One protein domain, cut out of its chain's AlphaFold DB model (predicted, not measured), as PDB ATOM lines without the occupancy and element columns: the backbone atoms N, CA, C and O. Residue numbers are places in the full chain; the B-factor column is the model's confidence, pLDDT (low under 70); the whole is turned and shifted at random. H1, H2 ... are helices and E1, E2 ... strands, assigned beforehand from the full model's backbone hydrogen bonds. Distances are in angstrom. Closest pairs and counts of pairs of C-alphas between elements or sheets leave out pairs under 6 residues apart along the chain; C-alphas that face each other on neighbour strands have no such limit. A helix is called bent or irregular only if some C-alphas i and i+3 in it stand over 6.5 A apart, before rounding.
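This is residues 28 to 144 of the 147 residues of an uncharacterized protein of Okeania sp. SIO3B3 (UniProt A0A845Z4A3). A strongly twisted antiparallel sheet is built along the long, bent strand E3, with E2 and E6 on one arm of the bend and E4, E5 and short E1 along the other; H2 and H3 pack on one face. H1, beyond H2, and H4, which only grazes the sheet, lie at opposite ends of the longest axis. The printed part has 117 residues, in the order H1 E1 H2 H3 E2 E3 E4 H4 E5 E6, and is of mixed class. The branched sheet has no single order. The whole is compact, with a radius of gyration of the C-alphas of 14.7 A, yet elongated, spanning 46 by 25 by 25 A.

H1, residues 28 to 35, touches H2, residues 46 to 52, closest at the C-alphas of Glu 29 and Ser 51, 5.2 A apart, at a steep tilt of 57 degrees. E1, residues 41 to 43, is antiparallel to E3, residues 77 to 88, with N 43 and O 86 at 2.8 A. H2 and H3, residues 56 to 63, form a helical hairpin and touch, closest at the C-alphas of Pro 46 and Glu 59, 5.2 A apart; their tilt of 36 degrees is only just steep. Both are on the same face of the sheet, across E3, at heights over the sheet of 8.7 A and 7.4 A. E2, residues 68 to 72, E3 and E4, residues 94 to 100, form a meander, each strand the antiparallel neighbour of the one before. N 70 and O 78 are 2.8 A apart, and N 87 and O 95 are 2.8 A apart. E3 bends by 100 degrees at residue 81. E5, residues 130 to 134, pairs antiparallel with E4, N 96 and O 133 at 2.8 A. E6, residues 138 to 143, pairs antiparallel with E2, N 71 and O 140 at 2.8 A. H4, residues 110 to 117, touches no helix. In H1 and H4 every O i to N i+4 pair is within hydrogen-bond range; in H3 3 of 4 are, and in H2 1 of 3, beside 3 of 4 O i to N i+3 pairs.

H1 begins with C-alpha 28 at (-47.069, 10.704, -42.412). E3 is 23.4 A long, from C-alpha 77 at (-22.778, 19.681, -18.812), and E4 18.4 A. E6, 14.4 A long, ends with C-alpha 143 at (-24.438, 25.296, -29.182).

The C-alphas of Gln 31 and Asp 111 are the two farthest apart, at 46.0 A. The printed part has no cut. The link from H4 to E5 is long, with 12 residues. The mean pLDDT of the printed part is 84.9; residues 28 to 39, 54 and 106 to 108 are under 70.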
ATOM      1  N   GLN A  28     -48.136  11.707 -42.301       55.28
ATOM      2  CA  GLN A  28     -47.069  10.704 -42.412       55.28
ATOM      3  C   GLN A  28     -46.276  10.573 -41.107       55.28
ATOM      4  O   GLN A  28     -46.027   9.456 -40.660       55.28
ATOM      5  N   GLU A  29     -45.954  11.687 -40.450       52.12
ATOM      6  CA  GLU A  29     -45.278  11.688 -39.146       52.12
ATOM      7  C   GLU A  29     -46.182  11.121 -38.046       52.12
ATOM      8  O   GLU A  29     -45.728  10.336 -37.222       52.12
ATOM      9  N   GLN A  30     -47.487  11.410 -38.082       57.34
ATOM     10  CA  GLN A  30     -48.470  10.785 -37.197       57.34
ATOM     11  C   GLN A  30     -48.583   9.275 -37.441       57.34
ATOM     12  O   GLN A  30     -48.745   8.511 -36.491       57.34
ATOM     13  N   GLN A  31     -48.512   8.814 -38.694       56.12
ATOM     14  CA  GLN A  31     -48.525   7.384 -39.020       56.12
ATOM     15  C   GLN A  31     -47.244   6.682 -38.568       56.12
ATOM     16  O   GLN A  31     -47.341   5.601 -37.993       56.12
ATOM     17  N   LEU A  32     -46.074   7.297 -38.751       53.12
ATOM     18  CA  LEU A  32     -44.804   6.798 -38.220       53.12
ATOM     19  C   LEU A  32     -44.842   6.747 -36.691       53.12
ATOM     20  O   LEU A  32     -44.606   5.688 -36.114       53.12
ATOM     21  N   PHE A  33     -45.266   7.821 -36.032       52.06
ATOM     22  CA  PHE A  33     -45.447   7.864 -34.581       52.06
ATOM     23  C   PHE A  33     -46.412   6.776 -34.079       52.06
ATOM     24  O   PHE A  33     -46.149   6.100 -33.085       52.06
ATOM     25  N   ASN A  34     -47.521   6.547 -34.791       53.62
ATOM     26  CA  ASN A  34     -48.490   5.503 -34.457       53.62
ATOM     27  C   ASN A  34     -47.994   4.081 -34.774       53.62
ATOM     28  O   ASN A  34     -48.378   3.156 -34.066       53.62
ATOM     29  N   PHE A  35     -47.140   3.888 -35.784       54.97
ATOM     30  CA  PHE A  35     -46.527   2.594 -36.111       54.97
ATOM     31  C   PHE A  35     -45.541   2.145 -35.024       54.97
ATOM     32  O   PHE A  35     -45.457   0.966 -34.695       54.97
ATOM     33  N   HIS A  36     -44.862   3.108 -34.402       51.91
ATOM     34  CA  HIS A  36     -43.910   2.879 -33.317       51.91
ATOM     35  C   HIS A  36     -44.574   2.766 -31.938       51.91
ATOM     36  O   HIS A  36     -43.882   2.609 -30.930       51.91
ATOM     37  N   LYS A  37     -45.916   2.787 -31.854       53.62
ATOM     38  CA  LYS A  37     -46.658   2.524 -30.612       53.62
ATOM     39  C   LYS A  37     -46.505   1.062 -30.181       53.62
ATOM     40  O   LYS A  37     -47.430   0.265 -30.290       53.62
ATOM     41  N   GLY A  38     -45.352   0.733 -29.606       55.56
ATOM     42  CA  GLY A  38     -45.155  -0.468 -28.798       55.56
ATOM     43  C   GLY A  38     -43.954  -1.334 -29.149       55.56
ATOM     44  O   GLY A  38     -43.764  -2.335 -28.465       55.56
ATOM     45  N   LEU A  39     -43.152  -0.983 -30.157       65.81
ATOM     46  CA  LEU A  39     -41.957  -1.749 -30.508       65.81
ATOM     47  C   LEU A  39     -40.704  -0.887 -30.356       65.81
ATOM     48  O   LEU A  39     -40.716   0.265 -30.791       65.81
ATOM     49  N   PRO A  40     -39.622  -1.436 -29.778       77.00
ATOM     50  CA  PRO A  40     -38.349  -0.754 -29.753       77.00
ATOM     51  C   PRO A  40     -37.895  -0.432 -31.162       77.00
ATOM     52  O   PRO A  40     -37.989  -1.256 -32.076       77.00
ATOM     53  N   CYS A  41     -37.356   0.762 -31.316       86.81
ATOM     54  CA  CYS A  41     -36.837   1.225 -32.582       86.81
ATOM     55  C   CYS A  41     -35.555   1.997 -32.361       86.81
ATOM     56  O   CYS A  41     -35.347   2.601 -31.311       86.81
ATOM     57  N   ARG A  42     -34.722   2.020 -33.393       91.38
ATOM     58  CA  ARG A  42     -33.561   2.892 -33.469       91.38
ATOM     59  C   ARG A  42     -33.613   3.617 -34.800       91.38
ATOM     60  O   ARG A  42     -33.578   2.988 -35.852       91.38
ATOM     61  N   LEU A  43     -33.729   4.931 -34.728       92.00
ATOM     62  CA  LEU A  43     -33.920   5.827 -35.853       92.00
ATOM     63  C   LEU A  43     -32.620   6.587 -36.081       92.00
ATOM     64  O   LEU A  43     -32.191   7.378 -35.244       92.00
ATOM     65  N   THR A  44     -31.974   6.316 -37.209       92.00
ATOM     66  CA  THR A  44     -30.721   6.971 -37.622       92.00
ATOM     67  C   THR A  44     -30.955   8.087 -38.638       92.00
ATOM     68  O   THR A  44     -30.049   8.858 -38.924       92.00
ATOM     69  N   ASN A  45     -32.155   8.161 -39.212       89.12
ATOM     70  CA  ASN A  45     -32.553   9.225 -40.120       89.12
ATOM     71  C   ASN A  45     -33.157  10.386 -39.307       89.12
ATOM     72  O   ASN A  45     -34.126  10.147 -38.581       89.12
ATOM     73  N   PRO A  46     -32.644  11.624 -39.441       87.31
ATOM     74  CA  PRO A  46     -33.157  12.781 -38.708       87.31
ATOM     75  C   PRO A  46     -34.664  13.002 -38.890       87.31
ATOM     76  O   PRO A  46     -35.363  13.268 -37.920       87.31
ATOM     77  N   LYS A  47     -35.193  12.819 -40.108       86.00
ATOM     78  CA  LYS A  47     -36.625  13.035 -40.393       86.00
ATOM     79  C   LYS A  47     -37.520  12.057 -39.641       86.00
ATOM     80  O   LYS A  47     -38.556  12.441 -39.107       86.00
ATOM     81  N   ASP A  48     -37.095  10.801 -39.558       85.69
ATOM     82  CA  ASP A  48     -37.827   9.778 -38.815       85.69
ATOM     83  C   ASP A  48     -37.700  10.029 -37.303       85.69
ATOM     84  O   ASP A  48     -38.673   9.887 -36.565       85.69
ATOM     85  N   ALA A  49     -36.529  10.471 -36.837       86.50
ATOM     86  CA  ALA A  49     -36.282  10.802 -35.436       86.50
ATOM     87  C   ALA A  49     -37.139  11.977 -34.926       86.50
ATOM     88  O   ALA A  49     -37.671  11.902 -33.818       86.50
ATOM     89  N   VAL A  50     -37.345  13.022 -35.738       85.62
ATOM     90  CA  VAL A  50     -38.224  14.160 -35.399       85.62
ATOM     91  C   VAL A  50     -39.669  13.710 -35.177       85.62
ATOM     92  O   VAL A  50     -40.360  14.271 -34.330       85.62
ATOM     93  N   SER A  51     -40.116  12.646 -35.855       80.12
ATOM     94  CA  SER A  51     -41.469  12.115 -35.650       80.12
ATOM     95  C   SER A  51     -41.699  11.556 -34.239       80.12
ATOM     96  O   SER A  51     -42.842  11.533 -33.787       80.12
ATOM     97  N   VAL A  52     -40.641  11.131 -33.528       80.44
ATOM     98  CA  VAL A  52     -40.732  10.554 -32.170       80.44
ATOM     99  C   VAL A  52     -40.198  11.468 -31.071       80.44
ATOM    100  O   VAL A  52     -40.686  11.412 -29.943       80.44
ATOM    101  N   LEU A  53     -39.219  12.313 -31.387       82.69
ATOM    102  CA  LEU A  53     -38.655  13.310 -30.489       82.69
ATOM    103  C   LEU A  53     -38.669  14.663 -31.213       82.69
ATOM    104  O   LEU A  53     -37.652  15.070 -31.780       82.69
ATOM    105  N   PRO A  54     -39.825  15.355 -31.222       69.88
ATOM    106  CA  PRO A  54     -40.023  16.564 -32.011       69.88
ATOM    107  C   PRO A  54     -39.401  17.778 -31.314       69.88
ATOM    108  O   PRO A  54     -40.088  18.743 -31.024       69.88
ATOM    109  N   VAL A  55     -38.111  17.742 -30.990       75.88
ATOM    110  CA  VAL A  55     -37.387  18.882 -30.405       75.88
ATOM    111  C   VAL A  55     -36.478  19.499 -31.460       75.88
ATOM    112  O   VAL A  55     -35.810  18.780 -32.204       75.88
ATOM    113  N   TRP A  56     -36.440  20.834 -31.509       72.75
ATOM    114  CA  TRP A  56     -35.704  21.598 -32.527       72.75
ATOM    115  C   TRP A  56     -34.244  21.149 -32.682       72.75
ATOM    116  O   TRP A  56     -33.697  21.144 -33.785       72.75
ATOM    117  N   PHE A  57     -33.610  20.739 -31.580       76.31
ATOM    118  CA  PHE A  57     -32.201  20.387 -31.591       76.31
ATOM    119  C   PHE A  57     -31.927  19.006 -32.189       76.31
ATOM    120  O   PHE A  57     -30.815  18.781 -32.639       76.31
ATOM    121  N   VAL A  58     -32.894  18.082 -32.249       85.31
ATOM    122  CA  VAL A  58     -32.632  16.720 -32.749       85.31
ATOM    123  C   VAL A  58     -32.303  16.724 -34.231       85.31
ATOM    124  O   VAL A  58     -31.289  16.154 -34.622       85.31
ATOM    125  N   GLU A  59     -33.090  17.413 -35.057       86.00
ATOM    126  CA  GLU A  59     -32.795  17.510 -36.491       86.00
ATOM    127  C   GLU A  59     -31.424  18.157 -36.723       86.00
ATOM    128  O   GLU A  59     -30.588  17.636 -37.466       86.00
ATOM    129  N   ARG A  60     -31.166  19.262 -36.015       87.12
ATOM    130  CA  ARG A  60     -29.934  20.045 -36.121       87.12
ATOM    131  C   ARG A  60     -28.701  19.262 -35.665       87.12
ATOM    132  O   ARG A  60     -27.693  19.275 -36.366       87.12
ATOM    133  N   MET A  61     -28.778  18.596 -34.514       92.44
ATOM    134  CA  MET A  61     -27.674  17.853 -33.900       92.44
ATOM    135  C   MET A  61     -27.468  16.467 -34.522       92.44
ATOM    136  O   MET A  61     -26.410  15.880 -34.319       92.44
ATOM    137  N   MET A  62     -28.440  15.922 -35.266       94.12
ATOM    138  CA  MET A  62     -28.242  14.702 -36.064       94.12
ATOM    139  C   MET A  62     -27.674  14.973 -37.460       94.12
ATOM    140  O   MET A  62     -27.064  14.083 -38.052       94.12
ATOM    141  N   THR A  63     -27.893  16.172 -38.002       90.94
ATOM    142  CA  THR A  63     -27.465  16.524 -39.365       90.94
ATOM    143  C   THR A  63     -26.039  17.066 -39.406       90.94
ATOM    144  O   THR A  63     -25.312  16.810 -40.368       90.94
ATOM    145  N   ASP A  64     -25.609  17.753 -38.349       88.94
ATOM    146  CA  ASP A  64     -24.315  18.423 -38.312       88.94
ATOM    147  C   ASP A  64     -23.366  17.809 -37.286       88.94
ATOM    148  O   ASP A  64     -23.779  17.276 -36.260       88.94
ATOM    149  N   ASN A  65     -22.071  17.969 -37.558       89.31
ATOM    150  CA  ASN A  65     -21.009  17.763 -36.582       89.31
ATOM    151  C   ASN A  65     -20.565  19.141 -36.085       89.31
ATOM    152  O   ASN A  65     -19.945  19.893 -36.842       89.31
ATOM    153  N   TRP A  66     -20.916  19.481 -34.848       90.06
ATOM    154  CA  TRP A  66     -20.631  20.783 -34.240       90.06
ATOM    155  C   TRP A  66     -20.355  20.637 -32.744       90.06
ATOM    156  O   TRP A  66     -20.511  19.557 -32.195       90.06
ATOM    157  N   ASN A  67     -19.969  21.719 -32.077       89.31
ATOM    158  CA  ASN A  67     -19.767  21.732 -30.636       89.31
ATOM    159  C   ASN A  67     -21.083  22.018 -29.904       89.31
ATOM    160  O   ASN A  67     -21.520  23.171 -29.780       89.31
ATOM    161  N   PHE A  68     -21.737  20.950 -29.448       91.88
ATOM    162  CA  PHE A  68     -23.008  21.007 -28.735       91.88
ATOM    163  C   PHE A  68     -22.844  20.607 -27.273       91.88
ATOM    164  O   PHE A  68     -21.990  19.801 -26.905       91.88
ATOM    165  N   ALA A  69     -23.718  21.138 -26.428       92.69
ATOM    166  CA  ALA A  69     -23.776  20.783 -25.024       92.69
ATOM    167  C   ALA A  69     -25.190  20.374 -24.615       92.69
ATOM    168  O   ALA A  69     -26.184  20.956 -25.057       92.69
ATOM    169  N   LEU A  70     -25.262  19.371 -23.742       94.50
ATOM    170  CA  LEU A  70     -26.473  18.916 -23.075       94.50
ATOM    171  C   LEU A  70     -26.355  19.217 -21.581       94.50
ATOM    172  O   LEU A  70     -25.468  18.690 -20.907       94.50
ATOM    173  N   LEU A  71     -27.258  20.033 -21.048       94.31
ATOM    174  CA  LEU A  71     -27.386  20.221 -19.607       94.31
ATOM    175  C   LEU A  71     -28.176  19.048 -19.030       94.31
ATOM    176  O   LEU A  71     -29.328  18.834 -19.407       94.31
ATOM    177  N   LEU A  72     -27.569  18.294 -18.121       95.44
ATOM    178  CA  LEU A  72     -28.204  17.146 -17.488       95.44
ATOM    179  C   LEU A  72     -28.998  17.550 -16.243       95.44
ATOM    180  O   LEU A  72     -28.711  18.555 -15.596       95.44
ATOM    181  N   THR A  73     -29.951  16.711 -15.840       95.75
ATOM    182  CA  THR A  73     -30.722  16.887 -14.593       95.75
ATOM    183  C   THR A  73     -29.855  16.851 -13.333       95.75
ATOM    184  O   THR A  73     -30.270  17.330 -12.281       95.75
ATOM    185  N   THR A  74     -28.633  16.321 -13.431       93.62
ATOM    186  CA  THR A  74     -27.609  16.360 -12.376       93.62
ATOM    187  C   THR A  74     -26.901  17.715 -12.266       93.62
ATOM    188  O   THR A  74     -26.077  17.891 -11.372       93.62
ATOM    189  N   GLY A  75     -27.177  18.656 -13.174       93.06
ATOM    190  CA  GLY A  75     -26.463  19.927 -13.308       93.06
ATOM    191  C   GLY A  75     -25.142  19.820 -14.076       93.06
ATOM    192  O   GLY A  75     -24.482  20.828 -14.289       93.06
ATOM    193  N   GLN A  76     -24.752  18.615 -14.501       94.12
ATOM    194  CA  GLN A  76     -23.549  18.400 -15.302       94.12
ATOM    195  C   GLN A  76     -23.784  18.811 -16.755       94.12
ATOM    196  O   GLN A  76     -24.857  18.566 -17.307       94.12
ATOM    197  N   LEU A  77     -22.753  19.362 -17.391       93.94
ATOM    198  CA  LEU A  77     -22.778  19.681 -18.812       93.94
ATOM    199  C   LEU A  77     -22.087  18.576 -19.611       93.94
ATOM    200  O   LEU A  77     -20.905  18.327 -19.409       93.94
ATOM    201  N   MET A  78     -22.792  17.908 -20.516       94.62
ATOM    202  CA  MET A  78     -22.214  16.886 -21.388       94.62
ATOM    203  C   MET A  78     -21.921  17.459 -22.772       94.62
ATOM    204  O   MET A  78     -22.830  17.956 -23.431       94.62
ATOM    205  N   LEU A  79     -20.667  17.364 -23.212       94.00
ATOM    206  CA  LEU A  79     -20.220  17.873 -24.508       94.00
ATOM    207  C   LEU A  79     -20.345  16.786 -25.571       94.00
ATOM    208  O   LEU A  79     -19.821  15.680 -25.400       94.00
ATOM    209  N   ILE A  80     -21.034  17.100 -26.665       94.44
ATOM    210  CA  ILE A  80     -21.283  16.175 -27.768       94.44
ATOM    211  C   ILE A  80     -20.973  16.837 -29.109       94.44
ATOM    212  O   ILE A  80     -21.221  18.022 -29.304       94.44
ATOM    213  N   THR A  81     -20.503  16.039 -30.061       93.50
ATOM    214  CA  THR A  81     -20.310  16.463 -31.449       93.50
ATOM    215  C   THR A  81     -21.593  16.344 -32.270       93.50
ATOM    216  O   THR A  81     -21.886  17.180 -33.124       93.50
ATOM    217  N   ASN A  82     -22.353  15.268 -32.048       94.75
ATOM    218  CA  ASN A  82     -23.600  14.999 -32.756       94.75
ATOM    219  C   ASN A  82     -24.438  13.914 -32.060       94.75
ATOM    220  O   ASN A  82     -23.943  13.119 -31.252       94.75
ATOM    221  N   ILE A  83     -25.715  13.849 -32.438       96.12
ATOM    222  CA  ILE A  83     -26.613  12.726 -32.164       96.12
ATOM    223  C   ILE A  83     -26.543  11.764 -33.357       96.12
ATOM    224  O   ILE A  83     -26.719  12.148 -34.506       96.12
ATOM    225  N   THR A  84     -26.306  10.486 -33.094       96.69
ATOM    226  CA  THR A  84     -26.193   9.434 -34.121       96.69
ATOM    227  C   THR A  84     -27.478   8.639 -34.312       96.69
ATOM    228  O   THR A  84     -27.717   8.102 -35.394       96.69
ATOM    229  N   SER A  85     -28.314   8.544 -33.277       95.19
ATOM    230  CA  SER A  85     -29.652   7.970 -33.399       95.19
ATOM    231  C   SER A  85     -30.554   8.373 -32.244       95.19
ATOM    232  O   SER A  85     -30.069   8.641 -31.146       95.19
ATOM    233  N   VAL A  86     -31.859   8.327 -32.487       93.94
ATOM    234  CA  VAL A  86     -32.898   8.366 -31.454       93.94
ATOM    235  C   VAL A  86     -33.511   6.977 -31.353       93.94
ATOM    236  O   VAL A  86     -33.801   6.350 -32.371       93.94
ATOM    237  N   SER A  87     -33.705   6.464 -30.146       91.81
ATOM    238  CA  SER A  87     -34.308   5.155 -29.930       91.81
ATOM    239  C   SER A  87     -35.414   5.188 -28.887       91.81
ATOM    240  O   SER A  87     -35.470   6.065 -28.028       91.81
ATOM    241  N   ILE A  88     -36.327   4.230 -29.012       90.56
ATOM    242  CA  ILE A  88     -37.368   3.948 -28.029       90.56
ATOM    243  C   ILE A  88     -37.092   2.545 -27.504       90.56
ATOM    244  O   ILE A  88     -36.888   1.625 -28.300       90.56
ATOM    245  N   ASP A  89     -37.062   2.374 -26.187       86.19
ATOM    246  CA  ASP A  89     -36.880   1.062 -25.570       86.19
ATOM    247  C   ASP A  89     -38.215   0.329 -25.315       86.19
ATOM    248  O   ASP A  89     -39.305   0.804 -25.640       86.19
ATOM    249  N   TRP A  90     -38.141  -0.857 -24.705       83.88
ATOM    250  CA  TRP A  90     -39.322  -1.653 -24.345       83.88
ATOM    251  C   TRP A  90     -40.251  -0.964 -23.335       83.88
ATOM    252  O   TRP A  90     -41.450  -1.244 -23.314       83.88
ATOM    253  N   ASN A  91     -39.713  -0.056 -22.521       83.69
ATOM    254  CA  ASN A  91     -40.453   0.732 -21.542       83.69
ATOM    255  C   ASN A  91     -41.025   2.023 -22.148       83.69
ATOM    256  O   ASN A  91     -41.661   2.800 -21.437       83.69
ATOM    257  N   LYS A  92     -40.862   2.222 -23.466       83.44
ATOM    258  CA  LYS A  92     -41.262   3.422 -24.216       83.44
ATOM    259  C   LYS A  92     -40.498   4.673 -23.794       83.44
ATOM    260  O   LYS A  92     -40.996   5.790 -23.937       83.44
ATOM    261  N   GLU A  93     -39.296   4.491 -23.271       89.31
ATOM    262  CA  GLU A  93     -38.419   5.590 -22.910       89.31
ATOM    263  C   GLU A  93     -37.610   6.013 -24.129       89.31
ATOM    264  O   GLU A  93     -37.179   5.177 -24.924       89.31
ATOM    265  N   LEU A  94     -37.428   7.323 -24.276       92.00
ATOM    266  CA  LEU A  94     -36.657   7.908 -25.362       92.00
ATOM    267  C   LEU A  94     -35.186   7.996 -24.971       92.00
ATOM    268  O   LEU A  94     -34.834   8.511 -23.904       92.00
ATOM    269  N   TRP A  95     -34.339   7.539 -25.877       94.69
ATOM    270  CA  TRP A  95     -32.893   7.539 -25.754       94.69
ATOM    271  C   TRP A  95     -32.272   8.216 -26.972       94.69
ATOM    272  O   TRP A  95     -32.814   8.160 -28.076       94.69
ATOM    273  N   ILE A  96     -31.119   8.841 -26.772       95.69
ATOM    274  CA  ILE A  96     -30.265   9.339 -27.845       95.69
ATOM    275  C   ILE A  96     -28.896   8.682 -27.743       95.69
ATOM    276  O   ILE A  96     -28.330   8.581 -26.656       95.69
ATOM    277  N   ASP A  97     -28.362   8.253 -28.877       96.88
ATOM    278  CA  ASP A  97     -26.964   7.848 -28.991       96.88
ATOM    279  C   ASP A  97     -26.167   9.041 -29.498       96.88
ATOM    280  O   ASP A  97     -26.512   9.609 -30.532       96.88
ATOM    281  N   VAL A  98     -25.083   9.393 -28.823       96.38
ATOM    282  CA  VAL A  98     -24.263  10.565 -29.135       96.38
ATOM    283  C   VAL A  98     -22.801  10.195 -29.335       96.38
ATOM    284  O   VAL A  98     -22.328   9.158 -28.855       96.38
ATOM    285  N   ILE A  99     -22.083  11.084 -30.013       96.38
ATOM    286  CA  ILE A  99     -20.624  11.142 -29.967       96.38
ATOM    287  C   ILE A  99     -20.239  12.255 -28.998       96.38
ATOM    288  O   ILE A  99     -20.576  13.410 -29.222       96.38
ATOM    289  N   LEU A 100     -19.563  11.896 -27.915       95.31
ATOM    290  CA  LEU A 100     -18.956  12.802 -26.953       95.31
ATOM    291  C   LEU A 100     -17.741  13.489 -27.576       95.31
ATOM    292  O   LEU A 100     -16.954  12.848 -28.279       95.31
ATOM    293  N   GLU A 101     -17.543  14.756 -27.238       92.44
ATOM    294  CA  GLU A 101     -16.286  15.434 -27.546       92.44
ATOM    295  C   GLU A 101     -15.125  14.870 -26.735       92.44
ATOM    296  O   GLU A 101     -15.319  14.336 -25.645       92.44
ATOM    297  N   THR A 102     -13.901  15.014 -27.243       89.00
ATOM    298  CA  THR A 102     -12.694  14.763 -26.450       89.00
ATOM    299  C   THR A 102     -12.206  16.046 -25.783       89.00
ATOM    300  O   THR A 102     -12.513  17.149 -26.235       89.00
ATOM    301  N   GLU A 103     -11.375  15.926 -24.744       80.38
ATOM    302  CA  GLU A 103     -10.732  17.083 -24.093       80.38
ATOM    303  C   GLU A 103     -10.002  17.991 -25.098       80.38
ATOM    304  O   GLU A 103     -10.025  19.217 -24.999       80.38
ATOM    305  N   LYS A 104      -9.377  17.377 -26.109       77.19
ATOM    306  CA  LYS A 104      -8.655  18.083 -27.168       77.19
ATOM    307  C   LYS A 104      -9.597  18.862 -28.091       77.19
ATOM    308  O   LYS A 104      -9.223  19.931 -28.577       77.19
ATOM    309  N   ASP A 105     -10.789  18.327 -28.340       75.75
ATOM    310  CA  ASP A 105     -11.785  18.920 -29.238       75.75
ATOM    311  C   ASP A 105     -12.578  20.043 -28.566       75.75
ATOM    312  O   ASP A 105     -12.927  21.012 -29.238       75.75
ATOM    313  N   ALA A 106     -12.684  20.015 -27.233       69.19
ATOM    314  CA  ALA A 106     -13.235  21.108 -26.431       69.19
ATOM    315  C   ALA A 106     -12.394  22.413 -26.481       69.19
ATOM    316  O   ALA A 106     -12.743  23.396 -25.823       69.19
ATOM    317  N   ARG A 107     -11.283  22.426 -27.250       59.19
ATOM    318  CA  ARG A 107     -10.489  23.582 -27.735       59.19
ATOM    319  C   ARG A 107     -10.473  24.804 -26.804       59.19
ATOM    320  O   ARG A 107     -10.816  25.908 -27.210       59.19
ATOM    321  N   GLY A 108     -10.018  24.619 -25.567       59.78
ATOM    322  CA  GLY A 108      -9.749  25.721 -24.632       59.78
ATOM    323  C   GLY A 108     -10.964  26.281 -23.887       59.78
ATOM    324  O   GLY A 108     -10.771  27.021 -22.928       59.78
ATOM    325  N   ASN A 109     -12.187  25.873 -24.235       70.12
ATOM    326  CA  ASN A 109     -13.393  26.294 -23.518       70.12
ATOM    327  C   ASN A 109     -13.681  25.429 -22.288       70.12
ATOM    328  O   ASN A 109     -14.538  25.790 -21.491       70.12
ATOM    329  N   TYR A 110     -12.974  24.310 -22.097       76.31
ATOM    330  CA  TYR A 110     -13.190  23.426 -20.950       76.31
ATOM    331  C   TYR A 110     -13.098  24.174 -19.613       76.31
ATOM    332  O   TYR A 110     -14.039  24.120 -18.828       76.31
ATOM    333  N   ASP A 111     -12.022  24.932 -19.386       79.44
ATOM    334  CA  ASP A 111     -11.828  25.673 -18.135       79.44
ATOM    335  C   ASP A 111     -12.922  26.727 -17.910       79.44
ATOM    336  O   ASP A 111     -13.305  27.008 -16.774       79.44
ATOM    337  N   GLU A 112     -13.423  27.338 -18.983       82.31
ATOM    338  CA  GLU A 112     -14.491  28.337 -18.916       82.31
ATOM    339  C   GLU A 112     -15.847  27.687 -18.641       82.31
ATOM    340  O   GLU A 112     -16.571  28.114 -17.741       82.31
ATOM    341  N   LEU A 113     -16.159  26.598 -19.344       83.69
ATOM    342  CA  LEU A 113     -17.361  25.803 -19.121       83.69
ATOM    343  C   LEU A 113     -17.376  25.215 -17.712       83.69
ATOM    344  O   LEU A 113     -18.408  25.257 -17.050       83.69
ATOM    345  N   GLN A 114     -16.233  24.741 -17.214       85.62
ATOM    346  CA  GLN A 114     -16.101  24.220 -15.858       85.62
ATOM    347  C   GLN A 114     -16.343  25.315 -14.805       85.62
ATOM    348  O   GLN A 114     -16.982  25.070 -13.784       85.62
ATOM    349  N   LYS A 115     -15.894  26.553 -15.054       85.44
ATOM    350  CA  LYS A 115     -16.171  27.698 -14.167       85.44
ATOM    351  C   LYS A 115     -17.645  28.099 -14.160       85.44
ATOM    352  O   LYS A 115     -18.152  28.476 -13.108       85.44
ATOM    353  N   LEU A 116     -18.310  28.052 -15.314       84.38
ATOM    354  CA  LEU A 116     -19.706  28.474 -15.462       84.38
ATOM    355  C   LEU A 116     -20.703  27.411 -14.982       84.38
ATOM    356  O   LEU A 116     -21.687  27.744 -14.328       84.38
ATOM    357  N   TRP A 117     -20.437  26.142 -15.291       84.06
ATOM    358  CA  TRP A 117     -21.386  25.034 -15.134       84.06
ATOM    359  C   TRP A 117     -20.940  23.988 -14.108       84.06
ATOM    360  O   TRP A 117     -21.657  23.029 -13.832       84.06
ATOM    361  N   GLY A 118     -19.758  24.151 -13.513       86.88
ATOM    362  CA  GLY A 118     -19.214  23.194 -12.563       86.88
ATOM    363  C   GLY A 118     -18.663  21.967 -13.277       86.88
ATOM    364  O   GLY A 118     -17.553  21.993 -13.789       86.88
ATOM    365  N   GLN A 119     -19.390  20.854 -13.274       90.94
ATOM    366  CA  GLN A 119     -18.857  19.598 -13.802       90.94
ATOM    367  C   GLN A 119     -19.214  19.401 -15.278       90.94
ATOM    368  O   GLN A 119     -20.385  19.410 -15.656       90.94
ATOM    369  N   VAL A 120     -18.188  19.138 -16.086       91.88
ATOM    370  CA  VAL A 120     -18.305  18.888 -17.525       91.88
ATOM    371  C   VAL A 120     -17.964  17.424 -17.825       91.88
ATOM    372  O   VAL A 120     -16.991  16.884 -17.300       91.88
ATOM    373  N   VAL A 121     -18.783  16.772 -18.646       92.25
ATOM    374  CA  VAL A 121     -18.663  15.374 -19.068       92.25
ATOM    375  C   VAL A 121     -18.267  15.334 -20.540       92.25
ATOM    376  O   VAL A 121     -18.949  15.898 -21.391       92.25
ATOM    377  N   PHE A 122     -17.175  14.639 -20.832       91.50
ATOM    378  CA  PHE A 122     -16.607  14.473 -22.167       91.50
ATOM    379  C   PHE A 122     -15.873  13.125 -22.240       91.50
ATOM    380  O   PHE A 122     -15.708  12.432 -21.230       91.50
ATOM    381  N   SER A 123     -15.443  12.726 -23.433       92.31
ATOM    382  CA  SER A 123     -14.656  11.516 -23.629       92.31
ATOM    383  C   SER A 123     -13.202  11.713 -23.213       92.31
ATOM    384  O   SER A 123     -12.491  12.562 -23.749       92.31
ATOM    385  N   ILE A 124     -12.726  10.848 -22.319       86.88
ATOM    386  CA  ILE A 124     -11.315  10.797 -21.914       86.88
ATOM    387  C   ILE A 124     -10.389  10.257 -23.016       86.88
ATOM    388  O   ILE A 124      -9.173  10.380 -22.914       86.88
ATOM    389  N   ASP A 125     -10.954   9.608 -24.039       87.25
ATOM    390  CA  ASP A 125     -10.210   8.897 -25.078       87.25
ATOM    391  C   ASP A 125     -10.918   9.043 -26.432       87.25
ATOM    392  O   ASP A 125     -12.142   8.931 -26.535       87.25
ATOM    393  N   ILE A 126     -10.149   9.262 -27.495       86.81
ATOM    394  CA  ILE A 126     -10.665   9.358 -28.862       86.81
ATOM    395  C   ILE A 126     -11.332   8.058 -29.338       86.81
ATOM    396  O   ILE A 126     -12.200   8.092 -30.206       86.81
ATOM    397  N   GLU A 127     -10.993   6.915 -28.738       90.00
ATOM    398  CA  GLU A 127     -11.619   5.625 -29.046       90.00
ATOM    399  C   GLU A 127     -12.909   5.364 -28.243       90.00
ATOM    400  O   GLU A 127     -13.631   4.402 -28.520       90.00
ATOM    401  N   ARG A 128     -13.238   6.209 -27.252       89.50
ATOM    402  CA  ARG A 128     -14.345   5.989 -26.295       89.50
ATOM    403  C   ARG A 128     -15.403   7.089 -26.307       89.50
ATOM    404  O   ARG A 128     -15.952   7.447 -25.273       89.50
ATOM    405  N   THR A 129     -15.740   7.580 -27.491       95.38
ATOM    406  CA  THR A 129     -16.643   8.726 -27.660       95.38
ATOM    407  C   THR A 129     -18.127   8.370 -27.687       95.38
ATOM    408  O   THR A 129     -18.965   9.255 -27.649       95.38
ATOM    409  N   LYS A 130     -18.513   7.095 -27.756       95.94
ATOM    410  CA  LYS A 130     -19.930   6.720 -27.889       95.94
ATOM    411  C   LYS A 130     -20.618   6.652 -26.531       95.94
ATOM    412  O   LYS A 130     -20.160   5.926 -25.650       95.94
ATOM    413  N   ALA A 131     -21.757   7.324 -26.406       96.00
ATOM    414  CA  ALA A 131     -22.612   7.246 -25.228       96.00
ATOM    415  C   ALA A 131     -24.092   7.189 -25.614       96.00
ATOM    416  O   ALA A 131     -24.482   7.688 -26.667       96.00
ATOM    417  N   SER A 132     -24.910   6.607 -24.739       96.19
ATOM    418  CA  SER A 132     -26.370   6.617 -24.851       96.19
ATOM    419  C   SER A 132     -26.957   7.333 -23.643       96.19
ATOM    420  O   SER A 132     -26.565   7.064 -22.506       96.19
ATOM    421  N   ILE A 133     -27.889   8.250 -23.881       95.12
ATOM    422  CA  ILE A 133     -28.465   9.118 -22.854       95.12
ATOM    423  C   ILE A 133     -29.976   9.030 -22.945       95.12
ATOM    424  O   ILE A 133     -30.562   9.176 -24.016       95.12
ATOM    425  N   LYS A 134     -30.617   8.825 -21.802       95.06
ATOM    426  CA  LYS A 134     -32.067   8.907 -21.708       95.06
ATOM    427  C   LYS A 134     -32.497  10.368 -21.778       95.06
ATOM    428  O   LYS A 134     -32.022  11.190 -20.998       95.06
ATOM    429  N   VAL A 135     -33.432  10.680 -22.668       93.44
ATOM    430  CA  VAL A 135     -33.866  12.060 -22.943       93.44
ATOM    431  C   VAL A 135     -34.437  12.741 -21.700       93.44
ATOM    432  O   VAL A 135     -34.210  13.927 -21.500       93.44
ATOM    433  N   SER A 136     -35.090  11.993 -20.804       93.38
ATOM    434  CA  SER A 136     -35.616  12.533 -19.540       93.38
ATOM    435  C   SER A 136     -34.544  13.073 -18.585       93.38
ATOM    436  O   SER A 136     -34.886  13.689 -17.582       93.38
ATOM    437  N   ASN A 137     -33.263  12.806 -18.853       95.06
ATOM    438  CA  ASN A 137     -32.144  13.330 -18.076       95.06
ATOM    439  C   ASN A 137     -31.546  14.602 -18.689       95.06
ATOM    440  O   ASN A 137     -30.556  15.093 -18.160       95.06
ATOM    441  N   ILE A 138     -32.115  15.124 -19.778       93.62
ATOM    442  CA  ILE A 138     -31.657  16.334 -20.464       93.62
ATOM    443  C   ILE A 138     -32.617  17.473 -20.121       93.62
ATOM    444  O   ILE A 138     -33.818  17.381 -20.359       93.62
ATOM    445  N   VAL A 139     -32.070  18.547 -19.561       93.12
ATOM    446  CA  VAL A 139     -32.784  19.784 -19.223       93.12
ATOM    447  C   VAL A 139     -32.775  20.743 -20.407       93.12
ATOM    448  O   VAL A 139     -33.802  21.318 -20.750       93.12
ATOM    449  N   ALA A 140     -31.614  20.910 -21.040       91.50
ATOM    450  CA  ALA A 140     -31.432  21.824 -22.157       91.50
ATOM    451  C   ALA A 140     -30.365  21.306 -23.124       91.50
ATOM    452  O   ALA A 140     -29.495  20.522 -22.744       91.50
ATOM    453  N   ALA A 141     -30.433  21.779 -24.365       92.44
ATOM    454  CA  ALA A 141     -29.461  21.509 -25.412       92.44
ATOM    455  C   ALA A 141     -29.145  22.823 -26.138       92.44
ATOM    456  O   ALA A 141     -30.066  23.585 -26.432       92.44
ATOM    457  N   PHE A 142     -27.870  23.107 -26.397       89.50
ATOM    458  CA  PHE A 142     -27.436  24.352 -27.039       89.50
ATOM    459  C   PHE A 142     -26.092  24.189 -27.753       89.50
ATOM    460  O   PHE A 142     -25.341  23.249 -27.485       89.50
ATOM    461  N   ASP A 143     -25.790  25.098 -28.675       88.31
ATOM    462  CA  ASP A 143     -24.438  25.296 -29.182       88.31
ATOM    463  C   ASP A 143     -23.636  26.114 -28.165       88.31
ATOM    464  O   ASP A 143     -24.118  27.098 -27.613       88.31
ATOM    465  N   TYR A 144     -22.406  25.698 -27.868       82.62
ATOM    466  CA  TYR A 144     -21.567  26.435 -26.911       82.62
ATOM    467  C   TYR A 144     -20.344  27.081 -27.561       82.62
ATOM    468  O   TYR A 144     -19.566  27.755 -26.887       82.62
TER     469      TYR A 144